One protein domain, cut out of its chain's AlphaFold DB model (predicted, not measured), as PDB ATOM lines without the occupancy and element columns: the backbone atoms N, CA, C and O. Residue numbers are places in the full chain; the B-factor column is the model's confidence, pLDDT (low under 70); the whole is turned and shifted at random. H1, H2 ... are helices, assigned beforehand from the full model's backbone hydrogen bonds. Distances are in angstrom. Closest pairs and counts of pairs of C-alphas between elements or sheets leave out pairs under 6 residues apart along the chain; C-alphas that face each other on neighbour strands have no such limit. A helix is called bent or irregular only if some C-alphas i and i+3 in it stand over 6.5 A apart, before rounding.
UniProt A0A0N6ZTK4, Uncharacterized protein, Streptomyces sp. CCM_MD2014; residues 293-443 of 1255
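AT A GLANCE: This is residues 293 to 443 of the 1255 residues of an uncharacterized protein of Streptomyces sp. CCM_MD2014 (UniProt A0A0N6ZTK4). An elongated body of short helices has a three-helix bundle, H1, H2 and H3, at one end and a cluster of H6, H7, H8 and H9 at the other. H5 lies in the middle and joins the two, with H4 packed on H5. The printed part has 151 residues, with nine named helices, H1 to H9 in order, and no named strand: all helix. It is compact, with a radius of gyration of the C-alphas of 14.6 A, and spans 47 by 31 by 26 A, only just elongated.

IN THESE COORDINATES: Find C-alpha 293 at (-2.883, 13.566, 3.368); from there H1 runs to residue 309, 24.8 A. Next come H2, residues 317 to 327, 15.2 A; H3, 344 to 359, 22.3 A; and H4, 368 to 379, 16.3 A. H5, 387 to 394, starts at C-alpha 387, (25.941, 4.067, 2.213). Then look for H6, 402 to 414, 18.2 A; H7, 416 to 423; H8, 426 to 434; and H9, 436 to 443, ending at C-alpha 443, (38.834, -3.377, 5.475). H1 is irregular, with C-alphas 294 and 297 8.5 A apart; H2 and H7 only just, with C-alphas 319 and 322 7.0 A and 418 and 421 6.8 A apart.

HOW THE PARTS SIT: Start at the bundle, up and down, each helix running against the one before. H1 and H2 form a hairpin; their closest C-alphas, Ala 305 and Leu 320, are 7.0 A apart. H2 and H3 form another, closest at C-alphas Pro 317 and Gly 358, 5.4 A. Residues 349 to 356 of H3 touch the hub, H5, at a shallow tilt of 24 degrees, closest at C-alphas Leu 353 and Ala 392, 6.0 A. H4 touches H5 with residues 374 to 377 alone, closest at C-alphas Val 377 and Ala 389, 6.5 A. H7 touches H5 at a steep tilt of 57 degrees, closest at C-alphas Glu 391 and Ala 422, 4.8 A. H6 touches H9, closest at C-alphas Ala 412 and Leu 442, 5.9 A. H8 and H9 form a hairpin, closest at C-alphas Met 431 and Leu 439, 6.0 A. H1 and H9 are apart. Each O i to N i+4 pair is within hydrogen-bond range in H3, H4, H5, H6 and H9; H1 has 11 of 13, H2 5 of 7, H8 4 of 5, and H7 1 of 4, beside 3 of 5 O i to N i+3 pairs.

THE WHOLE: The C-alphas farthest apart, Asp 293 and Arg 437, are 48.4 A apart. The printed part has no cut. The link from H2 to H3, 16 residues, is long. Look for pLDDT under 70 at residues 339 to 342 and 361 to 365.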
ATOM      1  N   ASP A 293      -3.415  12.260   2.945       86.69
ATOM      2  CA  ASP A 293      -2.883  13.566   3.368       86.69
ATOM      3  C   ASP A 293      -1.355  13.687   3.250       86.69
ATOM      4  O   ASP A 293      -0.657  14.011   4.211       86.69
ATOM      5  N   ASP A 294      -0.822  13.387   2.061       84.56
ATOM      6  CA  ASP A 294       0.624  13.362   1.803       84.56
ATOM      7  C   ASP A 294       1.387  12.434   2.774       84.56
ATOM      8  O   ASP A 294       2.442  12.771   3.328       84.56
ATOM      9  N   HIS A 295       0.833  11.237   2.992       88.62
ATOM     10  CA  HIS A 295       1.410  10.183   3.822       88.62
ATOM     11  C   HIS A 295       1.666  10.607   5.276       88.62
ATOM     12  O   HIS A 295       2.581  10.091   5.923       88.62
ATOM     13  N   ARG A 296       0.897  11.565   5.816       86.69
ATOM     14  CA  ARG A 296       1.104  12.079   7.181       86.69
ATOM     15  C   ARG A 296       1.040  10.965   8.228       86.69
ATOM     16  O   ARG A 296       1.892  10.916   9.112       86.69
ATOM     17  N   GLY A 297       0.072  10.054   8.109       89.31
ATOM     18  CA  GLY A 297      -0.061   8.913   9.019       89.31
ATOM     19  C   GLY A 297       1.147   7.976   8.953       89.31
ATOM     20  O   GLY A 297       1.689   7.585   9.987       89.31
ATOM     21  N   LEU A 298       1.620   7.681   7.742       90.69
ATOM     22  CA  LEU A 298       2.799   6.847   7.521       90.69
ATOM     23  C   LEU A 298       4.092   7.503   8.035       90.69
ATOM     24  O   LEU A 298       4.894   6.827   8.673       90.69
ATOM     25  N   LYS A 299       4.275   8.815   7.831       89.69
ATOM     26  CA  LYS A 299       5.400   9.589   8.395       89.69
ATOM     27  C   LYS A 299       5.439   9.467   9.922       89.69
ATOM     28  O   LYS A 299       6.500   9.188  10.478       89.69
ATOM     29  N   THR A 300       4.292   9.601  10.595       90.12
ATOM     30  CA  THR A 300       4.191   9.410  12.052       90.12
ATOM     31  C   THR A 300       4.522   7.977  12.464       90.12
ATOM     32  O   THR A 300       5.292   7.780  13.400       90.12
ATOM     33  N   LEU A 301       3.998   6.972  11.757       91.94
ATOM     34  CA  LEU A 301       4.271   5.562  12.049       91.94
ATOM     35  C   LEU A 301       5.769   5.227  11.929       91.94
ATOM     36  O   LEU A 301       6.336   4.615  12.833       91.94
ATOM     37  N   LEU A 302       6.420   5.670  10.849       91.06
ATOM     38  CA  LEU A 302       7.856   5.479  10.617       91.06
ATOM     39  C   LEU A 302       8.710   6.209  11.665       91.06
ATOM     40  O   LEU A 302       9.673   5.640  12.174       91.06
ATOM     41  N   ARG A 303       8.340   7.443  12.031       90.62
ATOM     42  CA  ARG A 303       9.023   8.206  13.085       90.62
ATOM     43  C   ARG A 303       8.912   7.514  14.442       90.62
ATOM     44  O   ARG A 303       9.907   7.405  15.146       90.62
ATOM     45  N   LEU A 304       7.728   7.033  14.817       90.44
ATOM     46  CA  LEU A 304       7.543   6.314  16.080       90.44
ATOM     47  C   LEU A 304       8.319   4.998  16.094       90.44
ATOM     48  O   LEU A 304       8.942   4.676  17.103       90.44
ATOM     49  N   ALA A 305       8.339   4.274  14.973       90.12
ATOM     50  CA  ALA A 305       9.190   3.102  14.805       90.12
ATOM     51  C   ALA A 305      10.674   3.434  15.068       90.12
ATOM     52  O   ALA A 305      11.324   2.693  15.806       90.12
ATOM     53  N   ASP A 306      11.178   4.567  14.553       88.25
ATOM     54  CA  ASP A 306      12.570   4.998  14.761       88.25
ATOM     55  C   ASP A 306      12.825   5.419  16.215       88.25
ATOM     56  O   ASP A 306      13.709   4.891  16.881       88.25
ATOM     57  N   LEU A 307      12.014   6.328  16.750       85.44
ATOM     58  CA  LEU A 307      12.294   6.980  18.033       85.44
ATOM     59  C   LEU A 307      11.907   6.150  19.265       85.44
ATOM     60  O   LEU A 307      12.449   6.357  20.353       85.44
ATOM     61  N   ARG A 308      10.929   5.242  19.149       83.69
ATOM     62  CA  ARG A 308      10.389   4.487  20.298       83.69
ATOM     63  C   ARG A 308      10.863   3.038  20.353       83.69
ATOM     64  O   ARG A 308      10.895   2.475  21.444       83.69
ATOM     65  N   TYR A 309      11.240   2.446  19.218       83.19
ATOM     66  CA  TYR A 309      11.540   1.011  19.124       83.19
ATOM     67  C   TYR A 309      12.973   0.694  18.670       83.19
ATOM     68  O   TYR A 309      13.332  -0.483  18.567       83.19
ATOM     69  N   ILE A 310      13.810   1.716  18.468       83.00
ATOM     70  CA  ILE A 310      15.255   1.574  18.265       83.00
ATOM     71  C   ILE A 310      15.984   2.074  19.508       83.00
ATOM     72  O   ILE A 310      15.706   3.151  20.029       83.00
ATOM     73  N   THR A 311      16.950   1.293  19.986       74.06
ATOM     74  CA  THR A 311      17.882   1.715  21.035       74.06
ATOM     75  C   THR A 311      19.270   1.880  20.429       74.06
ATOM     76  O   THR A 311      19.836   0.926  19.889       74.06
ATOM     77  N   SER A 312      19.804   3.103  20.504       73.94
ATOM     78  CA  SER A 312      21.028   3.556  19.827       73.94
ATOM     79  C   SER A 312      20.934   3.431  18.300       73.94
ATOM     80  O   SER A 312      20.714   4.418  17.606       73.94
ATOM     81  N   THR A 313      21.064   2.217  17.770       78.75
ATOM     82  CA  THR A 313      21.018   1.901  16.334       78.75
ATOM     83  C   THR A 313      20.406   0.529  16.043       78.75
ATOM     84  O   THR A 313      20.399   0.100  14.889       78.75
ATOM     85  N   VAL A 314      19.923  -0.170  17.074       81.06
ATOM     86  CA  VAL A 314      19.480  -1.567  17.017       81.06
ATOM     87  C   VAL A 314      18.019  -1.646  17.442       81.06
ATOM     88  O   VAL A 314      17.646  -1.091  18.476       81.06
ATOM     89  N   ALA A 315      17.206  -2.350  16.662       83.00
ATOM     90  CA  ALA A 315      15.791  -2.549  16.952       83.00
ATOM     91  C   ALA A 315      15.480  -3.953  17.487       83.00
ATOM     92  O   ALA A 315      16.241  -4.898  17.265       83.00
ATOM     93  N   ASP A 316      14.318  -4.103  18.131       75.19
ATOM     94  CA  ASP A 316      13.701  -5.418  18.335       75.19
ATOM     95  C   ASP A 316      13.235  -5.979  16.973       75.19
ATOM     96  O   ASP A 316      12.422  -5.336  16.294       75.19
ATOM     97  N   PRO A 317      13.725  -7.156  16.541       74.81
ATOM     98  CA  PRO A 317      13.478  -7.614  15.177       74.81
ATOM     99  C   PRO A 317      12.017  -7.958  14.885       74.81
ATOM    100  O   PRO A 317      11.569  -7.802  13.750       74.81
ATOM    101  N   PHE A 318      11.259  -8.383  15.901       75.00
ATOM    102  CA  PHE A 318       9.841  -8.715  15.755       75.00
ATOM    103  C   PHE A 318       8.986  -7.463  15.573       75.00
ATOM    104  O   PHE A 318       8.058  -7.464  14.768       75.00
ATOM    105  N   THR A 319       9.317  -6.389  16.291       76.69
ATOM    106  CA  THR A 319       8.538  -5.147  16.265       76.69
ATOM    107  C   THR A 319       8.675  -4.404  14.933       76.69
ATOM    108  O   THR A 319       7.683  -3.902  14.409       76.69
ATOM    109  N   LEU A 320       9.881  -4.351  14.347       87.19
ATOM    110  CA  LEU A 320      10.098  -3.649  13.072       87.19
ATOM    111  C   LEU A 320       9.844  -4.496  11.818       87.19
ATOM    112  O   LEU A 320       9.608  -3.913  10.758       87.19
ATOM    113  N   ALA A 321       9.845  -5.831  11.906       87.81
ATOM    114  CA  ALA A 321       9.635  -6.701  10.743       87.81
ATOM    115  C   ALA A 321       8.366  -6.354   9.926       87.81
ATOM    116  O   ALA A 321       8.481  -6.215   8.707       87.81
ATOM    117  N   PRO A 322       7.183  -6.116  10.536       88.94
ATOM    118  CA  PRO A 322       5.988  -5.681   9.807       88.94
ATOM    119  C   PRO A 322       6.175  -4.378   9.025       88.94
ATOM    120  O   PRO A 322       5.718  -4.260   7.889       88.94
ATOM    121  N   VAL A 323       6.861  -3.398   9.617       90.88
ATOM    122  CA  VAL A 323       7.099  -2.091   8.991       90.88
ATOM    123  C   VAL A 323       8.039  -2.253   7.799       90.88
ATOM    124  O   VAL A 323       7.737  -1.751   6.718       90.88
ATOM    125  N   VAL A 324       9.129  -3.009   7.957       92.25
ATOM    126  CA  VAL A 324      10.090  -3.304   6.879       92.25
ATOM    127  C   VAL A 324       9.426  -4.068   5.732       92.25
ATOM    128  O   VAL A 324       9.584  -3.690   4.568       92.25
ATOM    129  N   ALA A 325       8.636  -5.098   6.043       91.75
ATOM    130  CA  ALA A 325       7.918  -5.885   5.044       91.75
ATOM    131  C   ALA A 325       7.005  -5.008   4.177       91.75
ATOM    132  O   ALA A 325       7.030  -5.114   2.954       91.75
ATOM    133  N   LEU A 326       6.245  -4.095   4.791       90.88
ATOM    134  CA  LEU A 326       5.254  -3.281   4.083       90.88
ATOM    135  C   LEU A 326       5.826  -2.063   3.375       90.88
ATOM    136  O   LEU A 326       5.357  -1.717   2.292       90.88
ATOM    137  N   THR A 327       6.794  -1.391   3.991       90.31
ATOM    138  CA  THR A 327       7.292  -0.095   3.506       90.31
ATOM    139  C   THR A 327       8.501  -0.245   2.597       90.31
ATOM    140  O   THR A 327       8.660   0.545   1.671       90.31
ATOM    141  N   TYR A 328       9.321  -1.278   2.812       91.06
ATOM    142  CA  TYR A 328      10.479  -1.540   1.970       91.06
ATOM    143  C   TYR A 328      10.202  -2.630   0.941       91.06
ATOM    144  O   TYR A 328      10.475  -2.399  -0.227       91.06
ATOM    145  N   CYS A 329       9.644  -3.787   1.323       89.81
ATOM    146  CA  CYS A 329       9.612  -4.970   0.447       89.81
ATOM    147  C   CYS A 329       8.424  -5.045  -0.532       89.81
ATOM    148  O   CYS A 329       8.447  -5.873  -1.439       89.81
ATOM    149  N   THR A 330       7.403  -4.194  -0.397       85.81
ATOM    150  CA  THR A 330       6.257  -4.169  -1.330       85.81
ATOM    151  C   THR A 330       6.546  -3.351  -2.591       85.81
ATOM    152  O   THR A 330       7.436  -2.506  -2.612       85.81
ATOM    153  N   ASP A 331       5.766  -3.527  -3.659       79.50
ATOM    154  CA  ASP A 331       5.902  -2.747  -4.908       79.50
ATOM    155  C   ASP A 331       5.419  -1.286  -4.798       79.50
ATOM    156  O   ASP A 331       5.324  -0.574  -5.796       79.50
ATOM    157  N   ARG A 332       5.099  -0.815  -3.587       82.94
ATOM    158  CA  ARG A 332       4.630   0.551  -3.333       82.94
ATOM    159  C   ARG A 332       5.804   1.526  -3.405       82.94
ATOM    160  O   ARG A 332       6.834   1.272  -2.789       82.94
ATOM    161  N   ASP A 333       5.660   2.639  -4.122       80.81
ATOM    162  CA  ASP A 333       6.691   3.682  -4.198       80.81
ATOM    163  C   ASP A 333       6.484   4.750  -3.112       80.81
ATOM    164  O   ASP A 333       5.582   5.579  -3.194       80.81
ATOM    165  N   LEU A 334       7.320   4.700  -2.079       83.38
ATOM    166  CA  LEU A 334       7.400   5.641  -0.958       83.38
ATOM    167  C   LEU A 334       8.722   6.428  -0.980       83.38
ATOM    168  O   LEU A 334       9.122   7.011   0.033       83.38
ATOM    169  N   GLY A 335       9.445   6.401  -2.106       77.06
ATOM    170  CA  GLY A 335      10.792   6.958  -2.201       77.06
ATOM    171  C   GLY A 335      11.863   6.110  -1.505       77.06
ATOM    172  O   GLY A 335      12.979   6.576  -1.319       77.06
ATOM    173  N   GLN A 336      11.583   4.854  -1.137       78.50
ATOM    174  CA  GLN A 336      12.566   3.946  -0.520       78.50
ATOM    175  C   GLN A 336      13.799   3.681  -1.403       78.50
ATOM    176  O   GLN A 336      14.869   3.329  -0.902       78.50
ATOM    177  N   ASN A 337      13.663   3.874  -2.717       73.81
ATOM    178  CA  ASN A 337      14.746   3.755  -3.693       73.81
ATOM    179  C   ASN A 337      15.470   5.089  -3.948       73.81
ATOM    180  O   ASN A 337      16.494   5.086  -4.626       73.81
ATOM    181  N   ASP A 338      14.989   6.205  -3.390       71.00
ATOM    182  CA  ASP A 338      15.656   7.498  -3.514       71.00
ATOM    183  C   ASP A 338      16.956   7.499  -2.695       71.00
ATOM    184  O   ASP A 338      16.962   7.241  -1.491       71.00
ATOM    185  N   ALA A 339      18.073   7.752  -3.376       59.66
ATOM    186  CA  ALA A 339      19.392   7.855  -2.764       59.66
ATOM    187  C   ALA A 339      19.619   9.219  -2.087       59.66
ATOM    188  O   ALA A 339      20.599   9.391  -1.357       59.66
ATOM    189  N   TYR A 340      18.749  10.207  -2.327       59.94
ATOM    190  CA  TYR A 340      18.866  11.524  -1.720       59.94
ATOM    191  C   TYR A 340      18.279  11.547  -0.297       59.94
ATOM    192  O   TYR A 340      17.224  10.975  -0.030       59.94
ATOM    193  N   PRO A 341      18.927  12.246   0.654       56.53
ATOM    194  CA  PRO A 341      18.658  12.110   2.086       56.53
ATOM    195  C   PRO A 341      17.437  12.915   2.572       56.53
ATOM    196  O   PRO A 341      17.508  13.574   3.611       56.53
ATOM    197  N   ARG A 342      16.321  12.921   1.834       59.97
ATOM    198  CA  ARG A 342      15.119  13.685   2.207       59.97
ATOM    199  C   ARG A 342      13.865  12.815   2.196       59.97
ATOM    200  O   ARG A 342      13.710  11.939   1.357       59.97
ATOM    201  N   GLY A 343      12.943  13.117   3.106       70.69
ATOM    202  CA  GLY A 343      11.623  12.485   3.155       70.69
ATOM    203  C   GLY A 343      11.618  11.072   3.746       70.69
ATOM    204  O   GLY A 343      12.586  10.630   4.364       70.69
ATOM    205  N   MET A 344      10.496  10.365   3.564       81.69
ATOM    206  CA  MET A 344      10.253   9.042   4.163       81.69
ATOM    207  C   MET A 344      11.258   7.974   3.731       81.69
ATOM    208  O   MET A 344      11.570   7.101   4.534       81.69
ATOM    209  N   GLY A 345      11.786   8.041   2.503       84.75
ATOM    210  CA  GLY A 345      12.745   7.061   1.988       84.75
ATOM    211  C   GLY A 345      13.977   6.905   2.881       84.75
ATOM    212  O   GLY A 345      14.392   5.781   3.167       84.75
ATOM    213  N   LYS A 346      14.499   8.021   3.410       84.88
ATOM    214  CA  LYS A 346      15.608   8.022   4.372       84.88
ATOM    215  C   LYS A 346      15.237   7.277   5.658       84.88
ATOM    216  O   LYS A 346      15.963   6.371   6.052       84.88
ATOM    217  N   THR A 347      14.100   7.611   6.271       87.19
ATOM    218  CA  THR A 347      13.637   6.958   7.507       87.19
ATOM    219  C   THR A 347      13.391   5.466   7.286       87.19
ATOM    220  O   THR A 347      13.808   4.656   8.102       87.19
ATOM    221  N   ILE A 348      12.789   5.067   6.159       91.19
ATOM    222  CA  ILE A 348      12.586   3.649   5.817       91.19
ATOM    223  C   ILE A 348      13.933   2.918   5.748       91.19
ATOM    224  O   ILE A 348      14.086   1.856   6.347       91.19
ATOM    225  N   ARG A 349      14.927   3.493   5.060       90.56
ATOM    226  CA  ARG A 349      16.285   2.936   4.980       90.56
ATOM    227  C   ARG A 349      16.941   2.816   6.360       90.56
ATOM    228  O   ARG A 349      17.533   1.783   6.660       90.56
ATOM    229  N   GLU A 350      16.793   3.820   7.223       89.44
ATOM    230  CA  GLU A 350      17.289   3.790   8.608       89.44
ATOM    231  C   GLU A 350      16.624   2.679   9.439       89.44
ATOM    232  O   GLU A 350      17.326   1.926  10.120       89.44
ATOM    233  N   LEU A 351      15.302   2.504   9.320       91.88
ATOM    234  CA  LEU A 351      14.559   1.419   9.972       91.88
ATOM    235  C   LEU A 351      14.998   0.038   9.475       91.88
ATOM    236  O   LEU A 351      15.152  -0.878  10.282       91.88
ATOM    237  N   VAL A 352      15.231  -0.121   8.168       92.69
ATOM    238  CA  VAL A 352      15.743  -1.371   7.584       92.69
ATOM    239  C   VAL A 352      17.118  -1.706   8.162       92.69
ATOM    240  O   VAL A 352      17.325  -2.835   8.600       92.69
ATOM    241  N   LEU A 353      18.039  -0.739   8.233       91.75
ATOM    242  CA  LEU A 353      19.357  -0.962   8.838       91.75
ATOM    243  C   LEU A 353      19.249  -1.302  10.327       91.75
ATOM    244  O   LEU A 353      19.926  -2.215  10.797       91.75
ATOM    245  N   ALA A 354      18.388  -0.618  11.080       90.62
ATOM    246  CA  ALA A 354      18.183  -0.907  12.497       90.62
ATOM    247  C   ALA A 354      17.582  -2.296  12.744       90.62
ATOM    248  O   ALA A 354      17.995  -2.992  13.678       90.62
ATOM    249  N   TRP A 355      16.652  -2.718  11.883       91.50
ATOM    250  CA  TRP A 355      16.096  -4.065  11.882       91.50
ATOM    251  C   TRP A 355      17.158  -5.115  11.533       91.50
ATOM    252  O   TRP A 355      17.311  -6.074  12.287       91.50
ATOM    253  N   LEU A 356      17.964  -4.910  10.481       90.25
ATOM    254  CA  LEU A 356      19.067  -5.811  10.111       90.25
ATOM    255  C   LEU A 356      20.102  -5.942  11.237       90.25
ATOM    256  O   LEU A 356      20.489  -7.053  11.594       90.25
ATOM    257  N   ARG A 357      20.497  -4.832  11.874       87.00
ATOM    258  CA  ARG A 357      21.392  -4.841  13.048       87.00
ATOM    259  C   ARG A 357      20.782  -5.601  14.234       87.00
ATOM    260  O   ARG A 357      21.513  -6.252  14.979       87.00
ATOM    261  N   GLY A 358      19.460  -5.527  14.414       82.12
ATOM    262  CA  GLY A 358      18.716  -6.316  15.401       82.12
ATOM    263  C   GLY A 358      18.737  -7.809  15.081       82.12
ATOM    264  O   GLY A 358      19.110  -8.617  15.935       82.12
ATOM    265  N   MET A 359      18.393  -8.164  13.840       80.56
ATOM    266  CA  MET A 359      18.394  -9.536  13.318       80.56
ATOM    267  C   MET A 359      19.780 -10.171  13.368       80.56
ATOM    268  O   MET A 359      19.893 -11.369  13.576       80.56
ATOM    269  N   ALA A 360      20.848  -9.392  13.217       71.31
ATOM    270  CA  ALA A 360      22.207  -9.916  13.177       71.31
ATOM    271  C   ALA A 360      22.726 -10.435  14.539       71.31
ATOM    272  O   ALA A 360      23.779 -11.075  14.605       71.31
ATOM    273  N   ARG A 361      21.978 -10.219  15.636       65.12
ATOM    274  CA  ARG A 361      22.182 -10.944  16.906       65.12
ATOM    275  C   ARG A 361      21.680 -12.388  16.841       65.12
ATOM    276  O   ARG A 361      22.164 -13.222  17.605       65.12
ATOM    277  N   ASP A 362      20.739 -12.667  15.946       63.28
ATOM    278  CA  ASP A 362      20.213 -13.995  15.677       63.28
ATOM    279  C   ASP A 362      21.035 -14.680  14.575       63.28
ATOM    280  O   ASP A 362      21.177 -14.193  13.451       63.28
ATOM    281  N   THR A 363      21.619 -15.824  14.923       58.41
ATOM    282  CA  THR A 363      22.434 -16.645  14.011       58.41
ATOM    283  C   THR A 363      21.655 -17.839  13.462       58.41
ATOM    284  O   THR A 363      22.227 -18.676  12.762       58.41
ATOM    285  N   GLN A 364      20.358 -17.945  13.772       57.94
ATOM    286  CA  GLN A 364      19.531 -19.053  13.323       57.94
ATOM    287  C   GLN A 364      19.025 -18.849  11.899       57.94
ATOM    288  O   GLN A 364      18.183 -17.995  11.655       57.94
ATOM    289  N   GLY A 365      19.482 -19.727  11.002       64.94
ATOM    290  CA  GLY A 365      18.851 -20.036   9.719       64.94
ATOM    291  C   GLY A 365      18.641 -18.866   8.743       64.94
ATOM    292  O   GLY A 365      18.949 -17.715   9.037       64.94
ATOM    293  N   PRO A 366      18.147 -19.172   7.536       75.25
ATOM    294  CA  PRO A 366      17.700 -18.157   6.594       75.25
ATOM    295  C   PRO A 366      16.395 -17.507   7.064       75.25
ATOM    296  O   PRO A 366      15.461 -18.214   7.454       75.25
ATOM    297  N   ASP A 367      16.302 -16.179   6.974       85.81
ATOM    298  CA  ASP A 367      15.066 -15.439   7.249       85.81
ATOM    299  C   ASP A 367      14.413 -14.947   5.937       85.81
ATOM    300  O   ASP A 367      15.051 -14.218   5.170       85.81
ATOM    301  N   PRO A 368      13.140 -15.295   5.653       88.31
ATOM    302  CA  PRO A 368      12.487 -14.914   4.400       88.31
ATOM    303  C   PRO A 368      12.414 -13.401   4.161       88.31
ATOM    304  O   PRO A 368      12.542 -12.962   3.019       88.31
ATOM    305  N   LEU A 369      12.211 -12.594   5.210       90.06
ATOM    306  CA  LEU A 369      12.136 -11.140   5.071       90.06
ATOM    307  C   LEU A 369      13.526 -10.556   4.779       90.06
ATOM    308  O   LEU A 369      13.660  -9.661   3.948       90.06
ATOM    309  N   ARG A 370      14.578 -11.104   5.390       90.50
ATOM    310  CA  ARG A 370      15.969 -10.684   5.161       90.50
ATOM    311  C   ARG A 370      16.410 -10.953   3.727       90.50
ATOM    312  O   ARG A 370      17.051 -10.103   3.111       90.50
ATOM    313  N   GLN A 371      16.001 -12.093   3.175       92.38
ATOM    314  CA  GLN A 371      16.218 -12.432   1.767       92.38
ATOM    315  C   GLN A 371      15.463 -11.482   0.832       92.38
ATOM    316  O   GLN A 371      16.051 -10.989  -0.125       92.38
ATOM    317  N   GLN A 372      14.208 -11.139   1.144       93.12
ATOM    318  CA  GLN A 372      13.452 -10.149   0.366       93.12
ATOM    319  C   GLN A 372      14.119  -8.767   0.371       93.12
ATOM    320  O   GLN A 372      14.206  -8.130  -0.678       93.12
ATOM    321  N   VAL A 373      14.631  -8.313   1.524       93.75
ATOM    322  CA  VAL A 373      15.387  -7.054   1.620       93.75
ATOM    323  C   VAL A 373      16.639  -7.110   0.744       93.75
ATOM    324  O   VAL A 373      16.846  -6.201  -0.056       93.75
ATOM    325  N   ARG A 374      17.442  -8.180   0.838       93.75
ATOM    326  CA  ARG A 374      18.636  -8.387  -0.004       93.75
ATOM    327  C   ARG A 374      18.295  -8.331  -1.490       93.75
ATOM    328  O   ARG A 374      18.889  -7.546  -2.229       93.75
ATOM    329  N   ASP A 375      17.343  -9.152  -1.917       93.75
ATOM    330  CA  ASP A 375      16.974  -9.297  -3.325       93.75
ATOM    331  C   ASP A 375      16.475  -7.961  -3.885       93.75
ATOM    332  O   ASP A 375      16.821  -7.578  -5.005       93.75
ATOM    333  N   ARG A 376      15.736  -7.196  -3.075       91.56
ATOM    334  CA  ARG A 376      15.273  -5.861  -3.445       91.56
ATOM    335  C   ARG A 376      16.397  -4.830  -3.530       91.56
ATOM    336  O   ARG A 376      16.426  -4.075  -4.501       91.56
ATOM    337  N   VAL A 377      17.317  -4.799  -2.560       92.25
ATOM    338  CA  VAL A 377      18.497  -3.916  -2.606       92.25
ATOM    339  C   VAL A 377      19.277  -4.177  -3.892       92.25
ATOM    340  O   VAL A 377      19.620  -3.234  -4.593       92.25
ATOM    341  N   LEU A 378      19.509  -5.441  -4.256       91.69
ATOM    342  CA  LEU A 378      20.237  -5.797  -5.479       91.69
ATOM    343  C   LEU A 378      19.458  -5.460  -6.763       91.69
ATOM    344  O   LEU A 378      20.054  -4.979  -7.734       91.69
ATOM    345  N   ALA A 379      18.137  -5.666  -6.770       90.56
ATOM    346  CA  ALA A 379      17.263  -5.350  -7.902       90.56
ATOM    347  C   ALA A 379      17.182  -3.843  -8.201       90.56
ATOM    348  O   ALA A 379      16.986  -3.461  -9.353       90.56
ATOM    349  N   ALA A 380      17.381  -2.985  -7.194       86.12
ATOM    350  CA  ALA A 380      17.425  -1.533  -7.368       86.12
ATOM    351  C   ALA A 380      18.698  -1.031  -8.081       86.12
ATOM    352  O   ALA A 380      18.783   0.151  -8.404       86.12
ATOM    353  N   HIS A 381      19.680  -1.908  -8.330       86.50
ATOM    354  CA  HIS A 381      20.974  -1.572  -8.936       86.50
ATOM    355  C   HIS A 381      21.665  -0.366  -8.266       86.50
ATOM    356  O   HIS A 381      21.981   0.616  -8.942       86.50
ATOM    357  N   PRO A 382      21.910  -0.427  -6.943       86.69
ATOM    358  CA  PRO A 382      22.357   0.717  -6.168       86.69
ATOM    359  C   PRO A 382      23.722   1.202  -6.637       86.69
ATOM    360  O   PRO A 382      24.623   0.421  -6.975       86.69
ATOM    361  N   GLU A 383      23.875   2.521  -6.615       86.69
ATOM    362  CA  GLU A 383      25.155   3.164  -6.847       86.69
ATOM    363  C   GLU A 383      26.143   2.791  -5.741       86.69
ATOM    364  O   GLU A 383      25.790   2.594  -4.581       86.69
ATOM    365  N   ARG A 384      27.429   2.719  -6.087       85.12
ATOM    366  CA  ARG A 384      28.473   2.249  -5.152       85.12
ATOM    367  C   ARG A 384      28.725   3.193  -3.978       85.12
ATOM    368  O   ARG A 384      29.407   2.812  -3.036       85.12
ATOM    369  N   TYR A 385      28.236   4.425  -4.079       83.12
ATOM    370  CA  TYR A 385      28.319   5.435  -3.031       83.12
ATOM    371  C   TYR A 385      27.085   5.475  -2.123       83.12
ATOM    372  O   TYR A 385      27.015   6.336  -1.248       83.12
ATOM    373  N   ASP A 386      26.112   4.584  -2.334       88.12
ATOM    374  CA  ASP A 386      24.938   4.469  -1.476       88.12
ATOM    375  C   ASP A 386      25.307   3.753  -0.166       88.12
ATOM    376  O   ASP A 386      25.351   2.522  -0.093       88.12
ATOM    377  N   ASP A 387      25.582   4.546   0.874       88.62
ATOM    378  CA  ASP A 387      25.941   4.067   2.213       88.62
ATOM    379  C   ASP A 387      24.904   3.078   2.780       88.62
ATOM    380  O   ASP A 387      25.278   2.130   3.473       88.62
ATOM    381  N   PHE A 388      23.613   3.254   2.460       91.31
ATOM    382  CA  PHE A 388      22.563   2.337   2.903       91.31
ATOM    383  C   PHE A 388      22.741   0.950   2.279       91.31
ATOM    384  O   PHE A 388      22.704  -0.045   2.997       91.31
ATOM    385  N   ALA A 389      22.968   0.873   0.965       92.06
ATOM    386  CA  ALA A 389      23.148  -0.405   0.279       92.06
ATOM    387  C   ALA A 389      24.408  -1.135   0.771       92.06
ATOM    388  O   ALA A 389      24.378  -2.347   0.990       92.06
ATOM    389  N   VAL A 390      25.498  -0.392   0.994       92.50
ATOM    390  CA  VAL A 390      26.753  -0.934   1.535       92.50
ATOM    391  C   VAL A 390      26.539  -1.555   2.916       92.50
ATOM    392  O   VAL A 390      26.945  -2.697   3.134       92.50
ATOM    393  N   GLU A 391      25.885  -0.849   3.841       91.81
ATOM    394  CA  GLU A 391      25.640  -1.382   5.184       91.81
ATOM    395  C   GLU A 391      24.595  -2.510   5.192       91.81
ATOM    396  O   GLU A 391      24.783  -3.517   5.877       91.81
ATOM    397  N   ALA A 392      23.514  -2.384   4.416       92.56
ATOM    398  CA  ALA A 392      22.455  -3.389   4.354       92.56
ATOM    399  C   ALA A 392      22.996  -4.743   3.873       92.56
ATOM    400  O   ALA A 392      22.756  -5.764   4.514       92.56
ATOM    401  N   LEU A 393      23.792  -4.755   2.796       92.31
ATOM    402  CA  LEU A 393      24.402  -5.985   2.279       92.31
ATOM    403  C   LEU A 393      25.483  -6.542   3.220       92.31
ATOM    404  O   LEU A 393      25.650  -7.757   3.306       92.31
ATOM    405  N   ALA A 394      26.180  -5.683   3.969       90.00
ATOM    406  CA  ALA A 394      27.151  -6.100   4.982       90.00
ATOM    407  C   ALA A 394      26.503  -6.689   6.257       90.00
ATOM    408  O   ALA A 394      27.153  -7.414   7.005       90.00
ATOM    409  N   THR A 395      25.225  -6.401   6.526       89.69
ATOM    410  CA  THR A 395      24.521  -6.804   7.762       89.69
ATOM    411  C   THR A 395      23.599  -8.021   7.592       89.69
ATOM    412  O   THR A 395      22.925  -8.412   8.543       89.69
ATOM    413  N   LEU A 396      23.598  -8.682   6.426       88.75
ATOM    414  CA  LEU A 396      22.732  -9.840   6.137       88.75
ATOM    415  C   LEU A 396      23.048 -11.081   6.993       88.75
ATOM    416  O   LEU A 396      22.169 -11.906   7.254       88.75
ATOM    417  N   GLY A 397      24.291 -11.227   7.457       85.88
ATOM    418  CA  GLY A 397      24.722 -12.397   8.222       85.88
ATOM    419  C   GLY A 397      24.613 -13.685   7.386       85.88
ATOM    420  O   GLY A 397      25.208 -13.724   6.307       85.88
ATOM    421  N   PRO A 398      23.893 -14.734   7.838       83.69
ATOM    422  CA  PRO A 398      23.790 -16.014   7.125       83.69
ATOM    423  C   PRO A 398      23.106 -15.935   5.749       83.69
ATOM    424  O   PRO A 398      23.311 -16.834   4.941       83.69
ATOM    425  N   ASP A 399      22.335 -14.881   5.454       89.38
ATOM    426  CA  ASP A 399      21.652 -14.707   4.159       89.38
ATOM    427  C   ASP A 399      22.506 -13.980   3.098       89.38
ATOM    428  O   ASP A 399      21.998 -13.612   2.036       89.38
ATOM    429  N   THR A 400      23.800 -13.766   3.359       89.19
ATOM    430  CA  THR A 400      24.738 -13.231   2.356       89.19
ATOM    431  C   THR A 400      24.934 -14.261   1.239       89.19
ATOM    432  O   THR A 400      25.346 -15.389   1.501       89.19
ATOM    433  N   ASP A 401      24.636 -13.884  -0.004       91.12
ATOM    434  CA  ASP A 401      24.794 -14.736  -1.185       91.12
ATOM    435  C   ASP A 401      25.940 -14.269  -2.102       91.12
ATOM    436  O   ASP A 401      26.570 -13.230  -1.879       91.12
ATOM    437  N   GLU A 402      26.210 -15.041  -3.162       93.44
ATOM    438  CA  GLU A 402      27.282 -14.753  -4.126       93.44
ATOM    439  C   GLU A 402      27.100 -13.386  -4.811       93.44
ATOM    440  O   GLU A 402      28.076 -12.672  -5.048       93.44
ATOM    441  N   ALA A 403      25.856 -12.977  -5.084       92.81
ATOM    442  CA  ALA A 403      25.559 -11.688  -5.704       92.81
ATOM    443  C   ALA A 403      25.889 -10.510  -4.771       92.81
ATOM    444  O   ALA A 403      26.513  -9.535  -5.204       92.81
ATOM    445  N   SER A 404      25.521 -10.617  -3.491       92.56
ATOM    446  CA  SER A 404      25.818  -9.616  -2.460       92.56
ATOM    447  C   SER A 404      27.322  -9.490  -2.219       92.56
ATOM    448  O   SER A 404      27.863  -8.379  -2.217       92.56
ATOM    449  N   GLU A 405      28.021 -10.622  -2.092       94.19
ATOM    450  CA  GLU A 405      29.477 -10.651  -1.930       94.19
ATOM    451  C   GLU A 405      30.183 -10.016  -3.137       94.19
ATOM    452  O   GLU A 405      31.039  -9.139  -2.978       94.19
ATOM    453  N   GLN A 406      29.797 -10.399  -4.358       94.12
ATOM    454  CA  GLN A 406      30.395  -9.855  -5.573       94.12
ATOM    455  C   GLN A 406      30.147  -8.346  -5.709       94.12
ATOM    456  O   GLN A 406      31.027  -7.618  -6.184       94.12
ATOM    457  N   TRP A 407      28.978  -7.850  -5.290       94.88
ATOM    458  CA  TRP A 407      28.685  -6.417  -5.290       94.88
ATOM    459  C   TRP A 407      29.595  -5.655  -4.315       94.88
ATOM    460  O   TRP A 407      30.233  -4.683  -4.727       94.88
ATOM    461  N   LEU A 408      29.756  -6.135  -3.074       94.12
ATOM    462  CA  LEU A 408      30.645  -5.519  -2.078       94.12
ATOM    463  C   LEU A 408      32.114  -5.518  -2.538       94.12
ATOM    464  O   LEU A 408      32.784  -4.484  -2.469       94.12
ATOM    465  N   ARG A 409      32.602  -6.631  -3.106       94.69
ATOM    466  CA  ARG A 409      33.954  -6.723  -3.697       94.69
ATOM    467  C   ARG A 409      34.149  -5.741  -4.856       94.69
ATOM    468  O   ARG A 409      35.195  -5.103  -4.976       94.69
ATOM    469  N   ASN A 410      33.133  -5.573  -5.702       92.38
ATOM    470  CA  ASN A 410      33.167  -4.594  -6.789       92.38
ATOM    471  C   ASN A 410      33.195  -3.144  -6.272       92.38
ATOM    472  O   ASN A 410      33.838  -2.292  -6.894       92.38
ATOM    473  N   THR A 411      32.507  -2.855  -5.164       93.31
ATOM    474  CA  THR A 411      32.553  -1.549  -4.486       93.31
ATOM    475  C   THR A 411      33.936  -1.287  -3.898       93.31
ATOM    476  O   THR A 411      34.486  -0.214  -4.140       93.31
ATOM    477  N   ALA A 412      34.562  -2.283  -3.266       91.12
ATOM    478  CA  ALA A 412      35.943  -2.198  -2.788       91.12
ATOM    479  C   ALA A 412      36.940  -1.832  -3.896       91.12
ATOM    480  O   ALA A 412      37.771  -0.945  -3.723       91.12
ATOM    481  N   ALA A 413      36.814  -2.455  -5.071       89.62
ATOM    482  CA  ALA A 413      37.727  -2.219  -6.187       89.62
ATOM    483  C   ALA A 413      37.544  -0.849  -6.870       89.62
ATOM    484  O   ALA A 413      38.506  -0.283  -7.388       89.62
ATOM    485  N   LYS A 414      36.310  -0.324  -6.936       88.19
ATOM    486  CA  LYS A 414      35.980   0.867  -7.748       88.19
ATOM    487  C   LYS A 414      35.717   2.131  -6.933       88.19
ATOM    488  O   LYS A 414      35.908   3.229  -7.452       88.19
ATOM    489  N   ALA A 415      35.241   1.989  -5.703       87.38
ATOM    490  CA  ALA A 415      34.765   3.080  -4.860       87.38
ATOM    491  C   ALA A 415      35.068   2.829  -3.363       87.38
ATOM    492  O   ALA A 415      34.166   2.940  -2.529       87.38
ATOM    493  N   PRO A 416      36.327   2.514  -2.990       88.56
ATOM    494  CA  PRO A 416      36.673   2.068  -1.640       88.56
ATOM    495  C   PRO A 416      36.291   3.057  -0.535       88.56
ATOM    496  O   PRO A 416      35.974   2.630   0.564       88.56
ATOM    497  N   SER A 417      36.251   4.368  -0.809       85.06
ATOM    498  CA  SER A 417      35.867   5.399   0.173       85.06
ATOM    499  C   SER A 417      34.465   5.227   0.759       85.06
ATOM    500  O   SER A 417      34.208   5.727   1.848       85.06
ATOM    501  N   HIS A 418      33.568   4.544   0.049       87.81
ATOM    502  CA  HIS A 418      32.178   4.351   0.466       87.81
ATOM    503  C   HIS A 418      31.973   3.089   1.314       87.81
ATOM    504  O   HIS A 418      30.886   2.858   1.829       87.81
ATOM    505  N   LEU A 419      33.028   2.297   1.534       91.00
ATOM    506  CA  LEU A 419      32.973   1.130   2.417       91.00
ATOM    507  C   LEU A 419      32.901   1.481   3.907       91.00
ATOM    508  O   LEU A 419      32.695   0.575   4.713       91.00
ATOM    509  N   ALA A 420      33.015   2.762   4.284       88.75
ATOM    510  CA  ALA A 420      32.890   3.208   5.672       88.75
ATOM    511  C   ALA A 420      31.631   2.631   6.344       88.75
ATOM    512  O   ALA A 420      31.699   2.141   7.465       88.75
ATOM    513  N   ALA A 421      30.498   2.611   5.634       87.81
ATOM    514  CA  ALA A 421      29.231   2.098   6.154       87.81
ATOM    515  C   ALA A 421      29.234   0.576   6.430       87.81
ATOM    516  O   ALA A 421      28.408   0.097   7.201       87.81
ATOM    517  N   ALA A 422      30.173  -0.188   5.862       89.62
ATOM    518  CA  ALA A 422      30.357  -1.613   6.150       89.62
ATOM    519  C   ALA A 422      31.438  -1.873   7.213       89.62
ATOM    520  O   ALA A 422      31.262  -2.756   8.051       89.62
ATOM    521  N   VAL A 423      32.556  -1.133   7.180       90.62
ATOM    522  CA  VAL A 423      33.745  -1.428   8.008       90.62
ATOM    523  C   VAL A 423      33.816  -0.626   9.313       90.62
ATOM    524  O   VAL A 423      34.437  -1.088  10.265       90.62
ATOM    525  N   GLU A 424      33.170   0.543   9.379       87.75
ATOM    526  CA  GLU A 424      33.102   1.416  10.571       87.75
ATOM    527  C   GLU A 424      31.755   1.304  11.309       87.75
ATOM    528  O   GLU A 424      31.493   2.046  12.256       87.75
ATOM    529  N   SER A 425      30.866   0.410  10.867       81.69
ATOM    530  CA  SER A 425      29.542   0.191  11.461       81.69
ATOM    531  C   SER A 425      29.469  -1.132  12.227       81.69
ATOM    532  O   SER A 425      30.393  -1.950  12.209       81.69
ATOM    533  N   LEU A 426      28.319  -1.397  12.859       74.38
ATOM    534  CA  LEU A 426      28.031  -2.712  13.442       74.38
ATOM    535  C   LEU A 426      28.079  -3.846  12.400       74.38
ATOM    536  O   LEU A 426      28.295  -4.995  12.783       74.38
ATOM    537  N   GLY A 427      27.950  -3.539  11.100       74.38
ATOM    538  CA  GLY A 427      28.121  -4.501  10.007       74.38
ATOM    539  C   GLY A 427      29.443  -5.261  10.078       74.38
ATOM    540  O   GLY A 427      29.457  -6.480   9.905       74.38
ATOM    541  N   ALA A 428      30.535  -4.596  10.458       84.06
ATOM    542  CA  ALA A 428      31.826  -5.249  10.639       84.06
ATOM    543  C   ALA A 428      31.799  -6.332  11.727       84.06
ATOM    544  O   ALA A 428      32.352  -7.415  11.542       84.06
ATOM    545  N   VAL A 429      31.111  -6.088  12.843       83.69
ATOM    546  CA  VAL A 429      30.993  -7.061  13.942       83.69
ATOM    547  C   VAL A 429      30.302  -8.339  13.462       83.69
ATOM    548  O   VAL A 429      30.710  -9.450  13.802       83.69
ATOM    549  N   PHE A 430      29.261  -8.190  12.645       80.75
ATOM    550  CA  PHE A 430      28.474  -9.313  12.140       80.75
ATOM    551  C   PHE A 430      29.180 -10.064  11.007       80.75
ATOM    552  O   PHE A 430      29.190 -11.300  11.001       80.75
ATOM    553  N   MET A 431      29.833  -9.348  10.087       87.88
ATOM    554  CA  MET A 431      30.654  -9.977   9.051       87.88
ATOM    555  C   MET A 431      31.846 -10.717   9.654       87.88
ATOM    556  O   MET A 431      32.149 -11.808   9.193       87.88
ATOM    557  N   ALA A 432      32.474 -10.211  10.720       88.19
ATOM    558  CA  ALA A 432      33.555 -10.933  11.394       88.19
ATOM    559  C   ALA A 432      33.112 -12.333  11.870       88.19
ATOM    560  O   ALA A 432      33.882 -13.285  11.812       88.19
ATOM    561  N   ARG A 433      31.843 -12.496  12.269       84.69
ATOM    562  CA  ARG A 433      31.301 -13.791  12.715       84.69
ATOM    563  C   ARG A 433      30.889 -14.720  11.574       84.69
ATOM    564  O   ARG A 433      30.987 -15.932  11.725       84.69
ATOM    565  N   THR A 434      30.382 -14.169  10.472       86.38
ATOM    566  CA  THR A 434      29.749 -14.953   9.392       86.38
ATOM    567  C   THR A 434      30.615 -15.059   8.136       86.38
ATOM    568  O   THR A 434      30.732 -16.139   7.566       86.38
ATOM    569  N   HIS A 435      31.270 -13.966   7.740       90.69
ATOM    570  CA  HIS A 435      32.070 -13.823   6.520       90.69
ATOM    571  C   HIS A 435      33.389 -13.060   6.788       90.69
ATOM    572  O   HIS A 435      33.659 -12.039   6.148       90.69
ATOM    573  N   PRO A 436      34.253 -13.520   7.717       93.19
ATOM    574  CA  PRO A 436      35.411 -12.738   8.157       93.19
ATOM    575  C   PRO A 436      36.434 -12.462   7.050       93.19
ATOM    576  O   PRO A 436      37.087 -11.422   7.069       93.19
ATOM    577  N   ARG A 437      36.555 -13.356   6.057       94.56
ATOM    578  CA  ARG A 437      37.439 -13.144   4.897       94.56
ATOM    579  C   ARG A 437      36.974 -11.983   4.022       94.56
ATOM    580  O   ARG A 437      37.794 -11.176   3.610       94.56
ATOM    581  N   LEU A 438      35.665 -11.874   3.786       94.12
ATOM    582  CA  LEU A 438      35.101 -10.754   3.038       94.12
ATOM    583  C   LEU A 438      35.359  -9.436   3.778       94.12
ATOM    584  O   LEU A 438      35.843  -8.489   3.169       94.12
ATOM    585  N   LEU A 439      35.108  -9.384   5.091       95.06
ATOM    586  CA  LEU A 439      35.384  -8.184   5.887       95.06
ATOM    587  C   LEU A 439      36.860  -7.773   5.835       95.06
ATOM    588  O   LEU A 439      37.140  -6.579   5.749       95.06
ATOM    589  N   LEU A 440      37.789  -8.729   5.883       95.38
ATOM    590  CA  LEU A 440      39.222  -8.450   5.776       95.38
ATOM    591  C   LEU A 440      39.544  -7.739   4.454       95.38
ATOM    592  O   LEU A 440      40.155  -6.671   4.471       95.38
ATOM    593  N   ASP A 441      39.042  -8.262   3.332       94.25
ATOM    594  CA  ASP A 441      39.254  -7.673   2.003       94.25
ATOM    595  C   ASP A 441      38.659  -6.254   1.893       94.25
ATOM    596  O   ASP A 441      39.278  -5.348   1.332       94.25
ATOM    597  N   LEU A 442      37.460  -6.037   2.454       94.56
ATOM    598  CA  LEU A 442      36.810  -4.720   2.481       94.56
ATOM    599  C   LEU A 442      37.564  -3.722   3.372       94.56
ATOM    600  O   LEU A 442      37.687  -2.548   3.021       94.56
ATOM    601  N   THR A 443      38.076  -4.187   4.513       94.88
ATOM    602  CA  THR A 443      38.834  -3.377   5.475       94.88
ATOM    603  C   THR A 443      40.118  -2.854   4.844       94.88
ATOM    604  O   THR A 443      40.380  -1.651   4.897       94.88
TER     605      THR A 443